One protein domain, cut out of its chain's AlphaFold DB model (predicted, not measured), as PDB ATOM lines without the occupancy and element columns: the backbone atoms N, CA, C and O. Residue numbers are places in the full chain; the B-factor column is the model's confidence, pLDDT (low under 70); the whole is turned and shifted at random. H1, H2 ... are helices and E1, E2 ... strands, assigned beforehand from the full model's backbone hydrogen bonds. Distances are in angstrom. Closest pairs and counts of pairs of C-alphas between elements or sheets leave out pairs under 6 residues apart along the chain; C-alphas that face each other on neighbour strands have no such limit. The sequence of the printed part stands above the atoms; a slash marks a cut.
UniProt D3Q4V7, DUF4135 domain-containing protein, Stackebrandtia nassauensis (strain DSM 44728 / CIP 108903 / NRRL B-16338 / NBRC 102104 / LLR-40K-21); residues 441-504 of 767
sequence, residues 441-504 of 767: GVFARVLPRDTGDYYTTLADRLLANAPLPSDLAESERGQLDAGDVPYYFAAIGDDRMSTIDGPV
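Overview. This is residues 441 to 504 of the 767 residues of the protein "DUF4135 domain-containing protein" of Stackebrandtia nassauensis (strain DSM 44728 / CIP 108903 / NRRL B-16338 / NBRC 102104 / LLR-40K-21) (UniProt D3Q4V7). What shape do these atoms make? The model is a rod with a small two-strand ribbon, E1 beside E2, toward one end and two helices, H1 and H2, at a steep angle toward the other; the chain goes out through E1 and H1, the link of residues 465 to 473 folds back to H2, E2 then returns beside E1, and residues 492 to 504 fold back near E2. What is it built of? The printed part has 64 residues with two named helices and two named strands, in the order E1, H1, H2, E2; the sheet E1 - E2 is antiparallel, and the class is mixed, helices and strands, with 31 residues, under half, in named elements. How large is it? It is only just compact, close to loose, with a radius of gyration of the C-alphas of 12.5 A and spans of 40 by 19 by 18 A.

Along the chain. Where does the first half run? E1 is residues 443 to 446, 9.3 A from first to last C-alpha, beginning at C-alpha 443 at (215.641, 159.839, 139.572). H1 is residues 451 to 464, 19.6 A long, with C-alpha 464 at (242.838, 152.129, 159.921). Where does the second half run? H2 is residues 474 to 482, 12.3 A long. E2 is residues 488 to 491, 10.7 A long, ending at C-alpha 491 at (215.922, 164.057, 138.497).

Arrangement. How do the strands pair? E1 and E2 are antiparallel neighbours, with 140 degrees between their directions. N 444 and O 490 are within hydrogen-bond range at 2.9 A, as are N 446 and O 488 at 2.9 A. How do the helices stand? H1 and H2 only just touch, with 3 pairs of C-alphas within 8 A, and H1 does so with residues 458 to 461 alone. The closest C-alphas are those of Leu 458 and Leu 480, 5.9 A apart, and the lines stand at a steep tilt of 54 degrees, the same way. In H1 and H2 every O i to N i+4 pair is within hydrogen-bond range. What stays apart? E1 and H2 are apart, and H1 and E2 are apart.

Size, cuts and confidence. How far does it reach? The two C-alphas farthest apart, those of Gly 441 and Ala 464, are 40.4 A apart. Is the backbone continuous? The printed part has no cut; the links E1 to H1 and H2 to E2 are tight, and H1 to H2 is short. What of the stretch after E2? Residues 492 to 504 hold no named element, but residues 498 to 499 pair antiparallel with residues 502 to 503. How confident is the model? The mean pLDDT of the printed part is 86.3, and no printed residue is under 70.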
ATOM      1  N   GLY A 441     209.325 162.640 138.056       81.88
ATOM      2  CA  GLY A 441     209.549 162.037 139.365       81.88
ATOM      3  C   GLY A 441     210.498 160.837 139.357       81.88
ATOM      4  O   GLY A 441     210.696 160.253 140.418       81.88
ATOM      5  N   VAL A 442     211.079 160.425 138.228       87.25
ATOM      6  CA  VAL A 442     212.118 159.387 138.169       87.25
ATOM      7  C   VAL A 442     213.487 160.030 138.399       87.25
ATOM      8  O   VAL A 442     213.815 161.070 137.829       87.25
ATOM      9  N   PHE A 443     214.290 159.396 139.250       89.06
ATOM     10  CA  PHE A 443     215.641 159.839 139.572       89.06
ATOM     11  C   PHE A 443     216.658 158.831 139.044       89.06
ATOM     12  O   PHE A 443     216.424 157.622 139.109       89.06
ATOM     13  N   ALA A 444     217.785 159.341 138.557       90.31
ATOM     14  CA  ALA A 444     218.960 158.559 138.206       90.31
ATOM     15  C   ALA A 444     220.046 158.773 139.264       90.31
ATOM     16  O   ALA A 444     220.163 159.854 139.850       90.31
ATOM     17  N   ARG A 445     220.839 157.737 139.519       89.94
ATOM     18  CA  ARG A 445     222.029 157.806 140.357       89.94
ATOM     19  C   ARG A 445     223.109 158.605 139.647       89.94
ATOM     20  O   ARG A 445     223.356 158.456 138.452       89.94
ATOM     21  N   VAL A 446     223.773 159.442 140.426       86.44
ATOM     22  CA  VAL A 446     224.899 160.254 139.996       86.44
ATOM     23  C   VAL A 446     226.155 159.683 140.637       86.44
ATOM     24  O   VAL A 446     226.223 159.544 141.856       86.44
ATOM     25  N   LEU A 447     227.143 159.352 139.807       81.62
ATOM     26  CA  LEU A 447     228.452 158.865 140.235       81.62
ATOM     27  C   LEU A 447     229.500 159.955 139.971       81.62
ATOM     28  O   LEU A 447     229.915 160.126 138.824       81.62
ATOM     29  N   PRO A 448     229.911 160.731 140.994       79.38
ATOM     30  CA  PRO A 448     231.020 161.676 140.858       79.38
ATOM     31  C   PRO A 448     232.374 160.974 140.680       79.38
ATOM     32  O   PRO A 448     233.307 161.560 140.137       79.38
ATOM     33  N   ARG A 449     232.486 159.731 141.165       81.75
ATOM     34  CA  ARG A 449     233.679 158.875 141.112       81.75
ATOM     35  C   ARG A 449     233.271 157.413 140.968       81.75
ATOM     36  O   ARG A 449     232.111 157.073 141.208       81.75
ATOM     37  N   ASP A 450     234.244 156.567 140.642       78.94
ATOM     38  CA  ASP A 450     234.070 155.117 140.650       78.94
ATOM     39  C   ASP A 450     233.721 154.610 142.061       78.94
ATOM     40  O   ASP A 450     234.333 154.998 143.061       78.94
ATOM     41  N   THR A 451     232.722 153.732 142.153       79.38
ATOM     42  CA  THR A 451     232.248 153.192 143.435       79.38
ATOM     43  C   THR A 451     233.340 152.384 144.157       79.38
ATOM     44  O   THR A 451     233.413 152.405 145.389       79.38
ATOM     45  N   GLY A 452     234.238 151.718 143.423       79.12
ATOM     46  CA  GLY A 452     235.356 150.946 143.972       79.12
ATOM     47  C   GLY A 452     236.388 151.800 144.718       79.12
ATOM     48  O   GLY A 452     236.928 151.368 145.747       79.12
ATOM     49  N   ASP A 453     236.606 153.039 144.271       83.00
ATOM     50  CA  ASP A 453     237.479 153.997 144.962       83.00
ATOM     51  C   ASP A 453     236.912 154.376 146.332       83.00
ATOM     52  O   ASP A 453     237.641 154.436 147.335       83.00
ATOM     53  N   TYR A 454     235.594 154.579 146.413       86.81
ATOM     54  CA  TYR A 454     234.938 154.831 147.690       86.81
ATOM     55  C   TYR A 454     234.967 153.610 148.601       86.81
ATOM     56  O   TYR A 454     235.234 153.778 149.788       86.81
ATOM     57  N   TYR A 455     234.758 152.397 148.083       83.25
ATOM     58  CA  TYR A 455     234.861 151.171 148.882       83.25
ATOM     59  C   TYR A 455     236.244 151.022 149.518       83.25
ATOM     60  O   TYR A 455     236.364 150.776 150.722       83.25
ATOM     61  N   THR A 456     237.302 151.246 148.736       83.81
ATOM     62  CA  THR A 456     238.681 151.202 149.236       83.81
ATOM     63  C   THR A 456     238.915 152.271 150.302       83.81
ATOM     64  O   THR A 456     239.457 151.981 151.374       83.81
ATOM     65  N   THR A 457     238.448 153.495 150.043       88.94
ATOM     66  CA  THR A 457     238.556 154.627 150.973       88.94
ATOM     67  C   THR A 457     237.799 154.364 152.276       88.94
ATOM     68  O   THR A 457     238.332 154.609 153.359       88.94
ATOM     69  N   LEU A 458     236.581 153.824 152.195       88.81
ATOM     70  CA  LEU A 458     235.743 153.481 153.339       88.81
ATOM     71  C   LEU A 458     236.383 152.367 154.170       88.81
ATOM     72  O   LEU A 458     236.478 152.489 155.390       88.81
ATOM     73  N   ALA A 459     236.904 151.317 153.534       87.00
ATOM     74  CA  ALA A 459     237.619 150.254 154.232       87.00
ATOM     75  C   ALA A 459     238.867 150.788 154.964       87.00
ATOM     76  O   ALA A 459     239.113 150.439 156.119       87.00
ATOM     77  N   ASP A 460     239.649 151.672 154.339       88.44
ATOM     78  CA  ASP A 460     240.803 152.311 154.983       88.44
ATOM     79  C   ASP A 460     240.388 153.228 156.143       88.44
ATOM     80  O   ASP A 460     241.038 153.251 157.197       88.44
ATOM     81  N   ARG A 461     239.272 153.945 155.987       89.44
ATOM     82  CA  ARG A 461     238.689 154.788 157.029       89.44
ATOM     83  C   ARG A 461     238.246 153.960 158.235       89.44
ATOM     84  O   ARG A 461     238.675 154.251 159.349       89.44
ATOM     85  N   LEU A 462     237.454 152.910 158.023       89.12
ATOM     86  CA  LEU A 462     236.888 152.075 159.086       89.12
ATOM     87  C   LEU A 462     237.946 151.232 159.811       89.12
ATOM     88  O   LEU A 462     237.895 151.092 161.032       89.12
ATOM     89  N   LEU A 463     238.925 150.686 159.081       88.38
ATOM     90  CA  LEU A 463     239.873 149.710 159.634       88.38
ATOM     91  C   LEU A 463     241.183 150.323 160.126       88.38
ATOM     92  O   LEU A 463     241.855 149.735 160.974       88.38
ATOM     93  N   ALA A 464     241.575 151.478 159.587       88.38
ATOM     94  CA  ALA A 464     242.838 152.129 159.921       88.38
ATOM     95  C   ALA A 464     242.672 153.575 160.410       88.38
ATOM     96  O   ALA A 464     243.678 154.197 160.754       88.38
ATOM     97  N   ASN A 465     241.443 154.112 160.455       90.81
ATOM     98  CA  ASN A 465     241.186 155.533 160.713       90.81
ATOM     99  C   ASN A 465     242.009 156.429 159.768       90.81
ATOM    100  O   ASN A 465     242.519 157.477 160.168       90.81
ATOM    101  N   ALA A 466     242.183 155.980 158.518       90.88
ATOM    102  CA  ALA A 466     242.978 156.688 157.527       90.88
ATOM    103  C   ALA A 466     242.372 158.074 157.230       90.88
ATOM    104  O   ALA A 466     241.146 158.236 157.285       90.88
ATOM    105  N   PRO A 467     243.206 159.089 156.933       91.19
ATOM    106  CA  PRO A 467     242.710 160.390 156.513       91.19
ATOM    107  C   PRO A 467     242.010 160.279 155.154       91.19
ATOM    108  O   PRO A 467     242.520 159.635 154.239       91.19
ATOM    109  N   LEU A 468     240.860 160.939 155.022       91.56
ATOM    110  CA  LEU A 468     240.112 160.997 153.767       91.56
ATOM    111  C   LEU A 468     240.855 161.862 152.723       91.56
ATOM    112  O   LEU A 468     241.348 162.936 153.093       91.56
ATOM    113  N   PRO A 469     240.899 161.460 151.433       90.94
ATOM    114  CA  PRO A 469     241.521 162.234 150.353       90.94
ATOM    115  C   PRO A 469     241.106 163.711 150.347       90.94
ATOM    116  O   PRO A 469     239.948 164.042 150.599       90.94
ATOM    117  N   SER A 470     242.040 164.633 150.096       89.06
ATOM    118  CA  SER A 470     241.810 166.089 150.205       89.06
ATOM    119  C   SER A 470     240.892 166.658 149.125       89.06
ATOM    120  O   SER A 470     240.363 167.753 149.272       89.06
ATOM    121  N   ASP A 471     240.711 165.926 148.039       88.38
ATOM    122  CA  ASP A 471     239.899 166.302 146.896       88.38
ATOM    123  C   ASP A 471     238.433 165.857 147.030       88.38
ATOM    124  O   ASP A 471     237.635 166.225 146.172       88.38
ATOM    125  N   LEU A 472     238.066 165.098 148.072       88.50
ATOM    126  CA  LEU A 472     236.666 164.799 148.393       88.50
ATOM    127  C   LEU A 472     235.916 166.062 148.832       88.50
ATOM    128  O   LEU A 472     236.423 166.851 149.642       88.50
ATOM    129  N   ALA A 473     234.700 166.222 148.338       86.81
ATOM    130  CA  ALA A 473     233.751 167.224 148.767       86.81
ATOM    131  C   ALA A 473     233.252 166.971 150.194       86.81
ATOM    132  O   ALA A 473     233.430 165.896 150.773       86.81
ATOM    133  N   GLU A 474     232.629 167.985 150.792       88.38
ATOM    134  CA  GLU A 474     232.124 167.910 152.167       88.38
ATOM    135  C   GLU A 474     231.040 166.834 152.317       88.38
ATOM    136  O   GLU A 474     231.060 166.065 153.279       88.38
ATOM    137  N   SER A 475     230.157 166.720 151.321       88.50
ATOM    138  CA  SER A 475     229.085 165.723 151.298       88.50
ATOM    139  C   SER A 475     229.625 164.286 151.186       88.50
ATOM    140  O   SER A 475     229.127 163.384 151.863       88.50
ATOM    141  N   GLU A 476     230.688 164.071 150.398       90.44
ATOM    142  CA  GLU A 476     231.364 162.771 150.267       90.44
ATOM    143  C   GLU A 476     232.000 162.364 151.606       90.44
ATOM    144  O   GLU A 476     231.863 161.225 152.057       90.44
ATOM    145  N   ARG A 477     232.667 163.312 152.282       91.06
ATOM    146  CA  ARG A 477     233.299 163.073 153.590       91.06
ATOM    147  C   ARG A 477     232.278 162.712 154.659       91.06
ATOM    148  O   ARG A 477     232.509 161.763 155.401       91.06
ATOM    149  N   GLY A 478     231.166 163.446 154.716       90.06
ATOM    150  CA  GLY A 478     230.104 163.204 155.689       90.06
ATOM    151  C   GLY A 478     229.538 161.785 155.597       90.06
ATOM    152  O   GLY A 478     229.386 161.125 156.622       90.06
ATOM    153  N   GLN A 479     229.303 161.289 154.378       91.19
ATOM    154  CA  GLN A 479     228.806 159.926 154.146       91.19
ATOM    155  C   GLN A 479     229.851 158.855 154.504       91.19
ATOM    156  O   GLN A 479     229.539 157.905 155.224       91.19
ATOM    157  N   LEU A 480     231.116 159.047 154.114       90.19
ATOM    158  CA  LEU A 480     232.198 158.117 154.467       90.19
ATOM    159  C   LEU A 480     232.436 158.043 155.985       90.19
ATOM    160  O   LEU A 480     232.654 156.959 156.525       90.19
ATOM    161  N   ASP A 481     232.358 159.172 156.698       88.06
ATOM    162  CA  ASP A 481     232.423 159.208 158.167       88.06
ATOM    163  C   ASP A 481     231.171 158.597 158.828       88.06
ATOM    164  O   ASP A 481     231.237 158.084 159.955       88.06
ATOM    165  N   ALA A 482     230.028 158.609 158.137       87.12
ATOM    166  CA  ALA A 482     228.822 157.914 158.575       87.12
ATOM    167  C   ALA A 482     228.941 156.383 158.448       87.12
ATOM    168  O   ALA A 482     228.265 155.670 159.200       87.12
ATOM    169  N   GLY A 483     229.855 155.895 157.602       87.69
ATOM    170  CA  GLY A 483     230.055 154.477 157.301       87.69
ATOM    171  C   GLY A 483     229.427 154.030 155.980       87.69
ATOM    172  O   GLY A 483     229.293 152.828 155.770       87.69
ATOM    173  N   ASP A 484     229.031 154.970 155.120       88.12
ATOM    174  CA  ASP A 484     228.372 154.693 153.846       88.12
ATOM    175  C   ASP A 484     229.283 155.057 152.673       88.12
ATOM    176  O   ASP A 484     230.039 156.034 152.707       88.12
ATOM    177  N   VAL A 485     229.169 154.297 151.586       87.94
ATOM    178  CA  VAL A 485     229.686 154.752 150.296       87.94
ATOM    179  C   VAL A 485     228.809 155.922 149.813       87.94
ATOM    180  O   VAL A 485     227.581 155.788 149.861       87.94
ATOM    181  N   PRO A 486     229.384 157.054 149.361       89.44
ATOM    182  CA  PRO A 486     228.612 158.203 148.902       89.44
ATOM    183  C   PRO A 486     227.592 157.849 147.819       89.44
ATOM    184  O   PRO A 486     227.915 157.187 146.832       89.44
ATOM    185  N   TYR A 487     226.359 158.313 148.009       89.81
ATOM    186  CA  TYR A 487     225.243 158.059 147.110       89.81
ATOM    187  C   TYR A 487     224.525 159.357 146.768       89.81
ATOM    188  O   TYR A 487     224.052 160.088 147.642       89.81
ATOM    189  N   TYR A 488     224.403 159.610 145.470       88.81
ATOM    190  CA  TYR A 488     223.763 160.801 144.943       88.81
ATOM    191  C   TYR A 488     222.754 160.434 143.876       88.81
ATOM    192  O   TYR A 488     222.907 159.448 143.156       88.81
ATOM    193  N   PHE A 489     221.733 161.266 143.742       89.31
ATOM    194  CA  PHE A 489     220.745 161.131 142.689       89.31
ATOM    195  C   PHE A 489     220.271 162.503 142.216       89.31
ATOM    196  O   PHE A 489     220.325 163.487 142.955       89.31
ATOM    197  N   ALA A 490     219.799 162.554 140.977       87.12
ATOM    198  CA  ALA A 490     219.218 163.742 140.364       87.12
ATOM    199  C   ALA A 490     217.987 163.344 139.547       87.12
ATOM    200  O   ALA A 490     217.877 162.206 139.080       87.12
ATOM    201  N   ALA A 491     217.029 164.262 139.421       85.19
ATOM    202  CA  ALA A 491     215.922 164.057 138.497       85.19
ATOM    203  C   ALA A 491     216.458 164.140 137.062       85.19
ATOM    204  O   ALA A 491     217.409 164.867 136.779       85.19
ATOM    205  N   ILE A 492     215.864 163.390 136.144       79.88
ATOM    206  CA  ILE A 492     216.343 163.361 134.760       79.88
ATOM    207  C   ILE A 492     216.100 164.726 134.100       79.88
ATOM    208  O   ILE A 492     214.958 165.173 133.992       79.88
ATOM    209  N   GLY A 493     217.171 165.366 133.627       71.31
ATOM    210  CA  GLY A 493     217.131 166.725 133.072       71.31
ATOM    211  C   GLY A 493     217.191 167.847 134.119       71.31
ATOM    212  O   GLY A 493     217.031 169.007 133.747       71.31
ATOM    213  N   ASP A 494     217.416 167.518 135.395       74.81
ATOM    214  CA  ASP A 494     217.759 168.456 136.473       74.81
ATOM    215  C   ASP A 494     219.250 168.284 136.814       74.81
ATOM    216  O   ASP A 494     219.741 167.163 136.957       74.81
ATOM    217  N   ASP A 495     219.983 169.389 136.927       71.19
ATOM    218  CA  ASP A 495     221.400 169.402 137.301       71.19
ATOM    219  C   ASP A 495     221.605 169.396 138.823       71.19
ATOM    220  O   ASP A 495     222.719 169.188 139.315       71.19
ATOM    221  N   ARG A 496     220.527 169.571 139.596       80.19
ATOM    222  CA  ARG A 496     220.592 169.619 141.049       80.19
ATOM    223  C   ARG A 496     220.670 168.225 141.662       80.19
ATOM    224  O   ARG A 496     219.684 167.498 141.804       80.19
ATOM    225  N   MET A 497     221.864 167.909 142.139       85.44
ATOM    226  CA  MET A 497     222.156 166.693 142.884       85.44
ATOM    227  C   MET A 497     221.556 166.718 144.299       85.44
ATOM    228  O   MET A 497     221.478 167.759 144.957       85.44
ATOM    229  N   SER A 498     221.131 165.553 144.785       87.62
ATOM    230  CA  SER A 498     220.602 165.361 146.138       87.62
ATOM    231  C   SER A 498     221.154 164.091 146.786       87.62
ATOM    232  O   SER A 498     221.464 163.112 146.106       87.62
ATOM    233  N   THR A 499     221.236 164.108 148.114       89.12
ATOM    234  CA  THR A 499     221.320 162.913 148.963       89.12
ATOM    235  C   THR A 499     219.949 162.654 149.598       89.12
ATOM    236  O   THR A 499     218.992 163.406 149.387       89.12
ATOM    237  N   ILE A 500     219.819 161.588 150.394       85.56
ATOM    238  CA  ILE A 500     218.583 161.337 151.158       85.56
ATOM    239  C   ILE A 500     218.272 162.436 152.185       85.56
ATOM    240  O   ILE A 500     217.113 162.586 152.571       85.56
ATOM    241  N   ASP A 501     219.279 163.212 152.593       84.56
ATOM    242  CA  ASP A 501     219.146 164.307 153.559       84.56
ATOM    243  C   ASP A 501     218.736 165.632 152.895       84.56
ATOM    244  O   ASP A 501     218.314 166.568 153.579       84.56
ATOM    245  N   GLY A 502     218.819 165.711 151.564       86.56
ATOM    246  CA  GLY A 502     218.369 166.853 150.779       86.56
ATOM    247  C   GLY A 502     219.314 167.234 149.636       86.56
ATOM    248  O   GLY A 502     220.271 166.518 149.338       86.56
ATOM    249  N   PRO A 503     219.036 168.367 148.967       87.31
ATOM    250  CA  PRO A 503     219.892 168.905 147.915       87.31
ATOM    251  C   PRO A 503     221.292 169.247 148.430       87.31
ATOM    252  O   PRO A 503     221.439 169.706 149.566       87.31
ATOM    253  N   VAL A 504     222.302 169.075 147.578       84.81
ATOM    254  CA  VAL A 504     223.702 169.395 147.891       84.81
ATOM    255  C   VAL A 504     224.292 170.338 146.843       84.81
ATOM    256  O   VAL A 504     224.191 170.090 145.645       84.81
TER     257      VAL A 504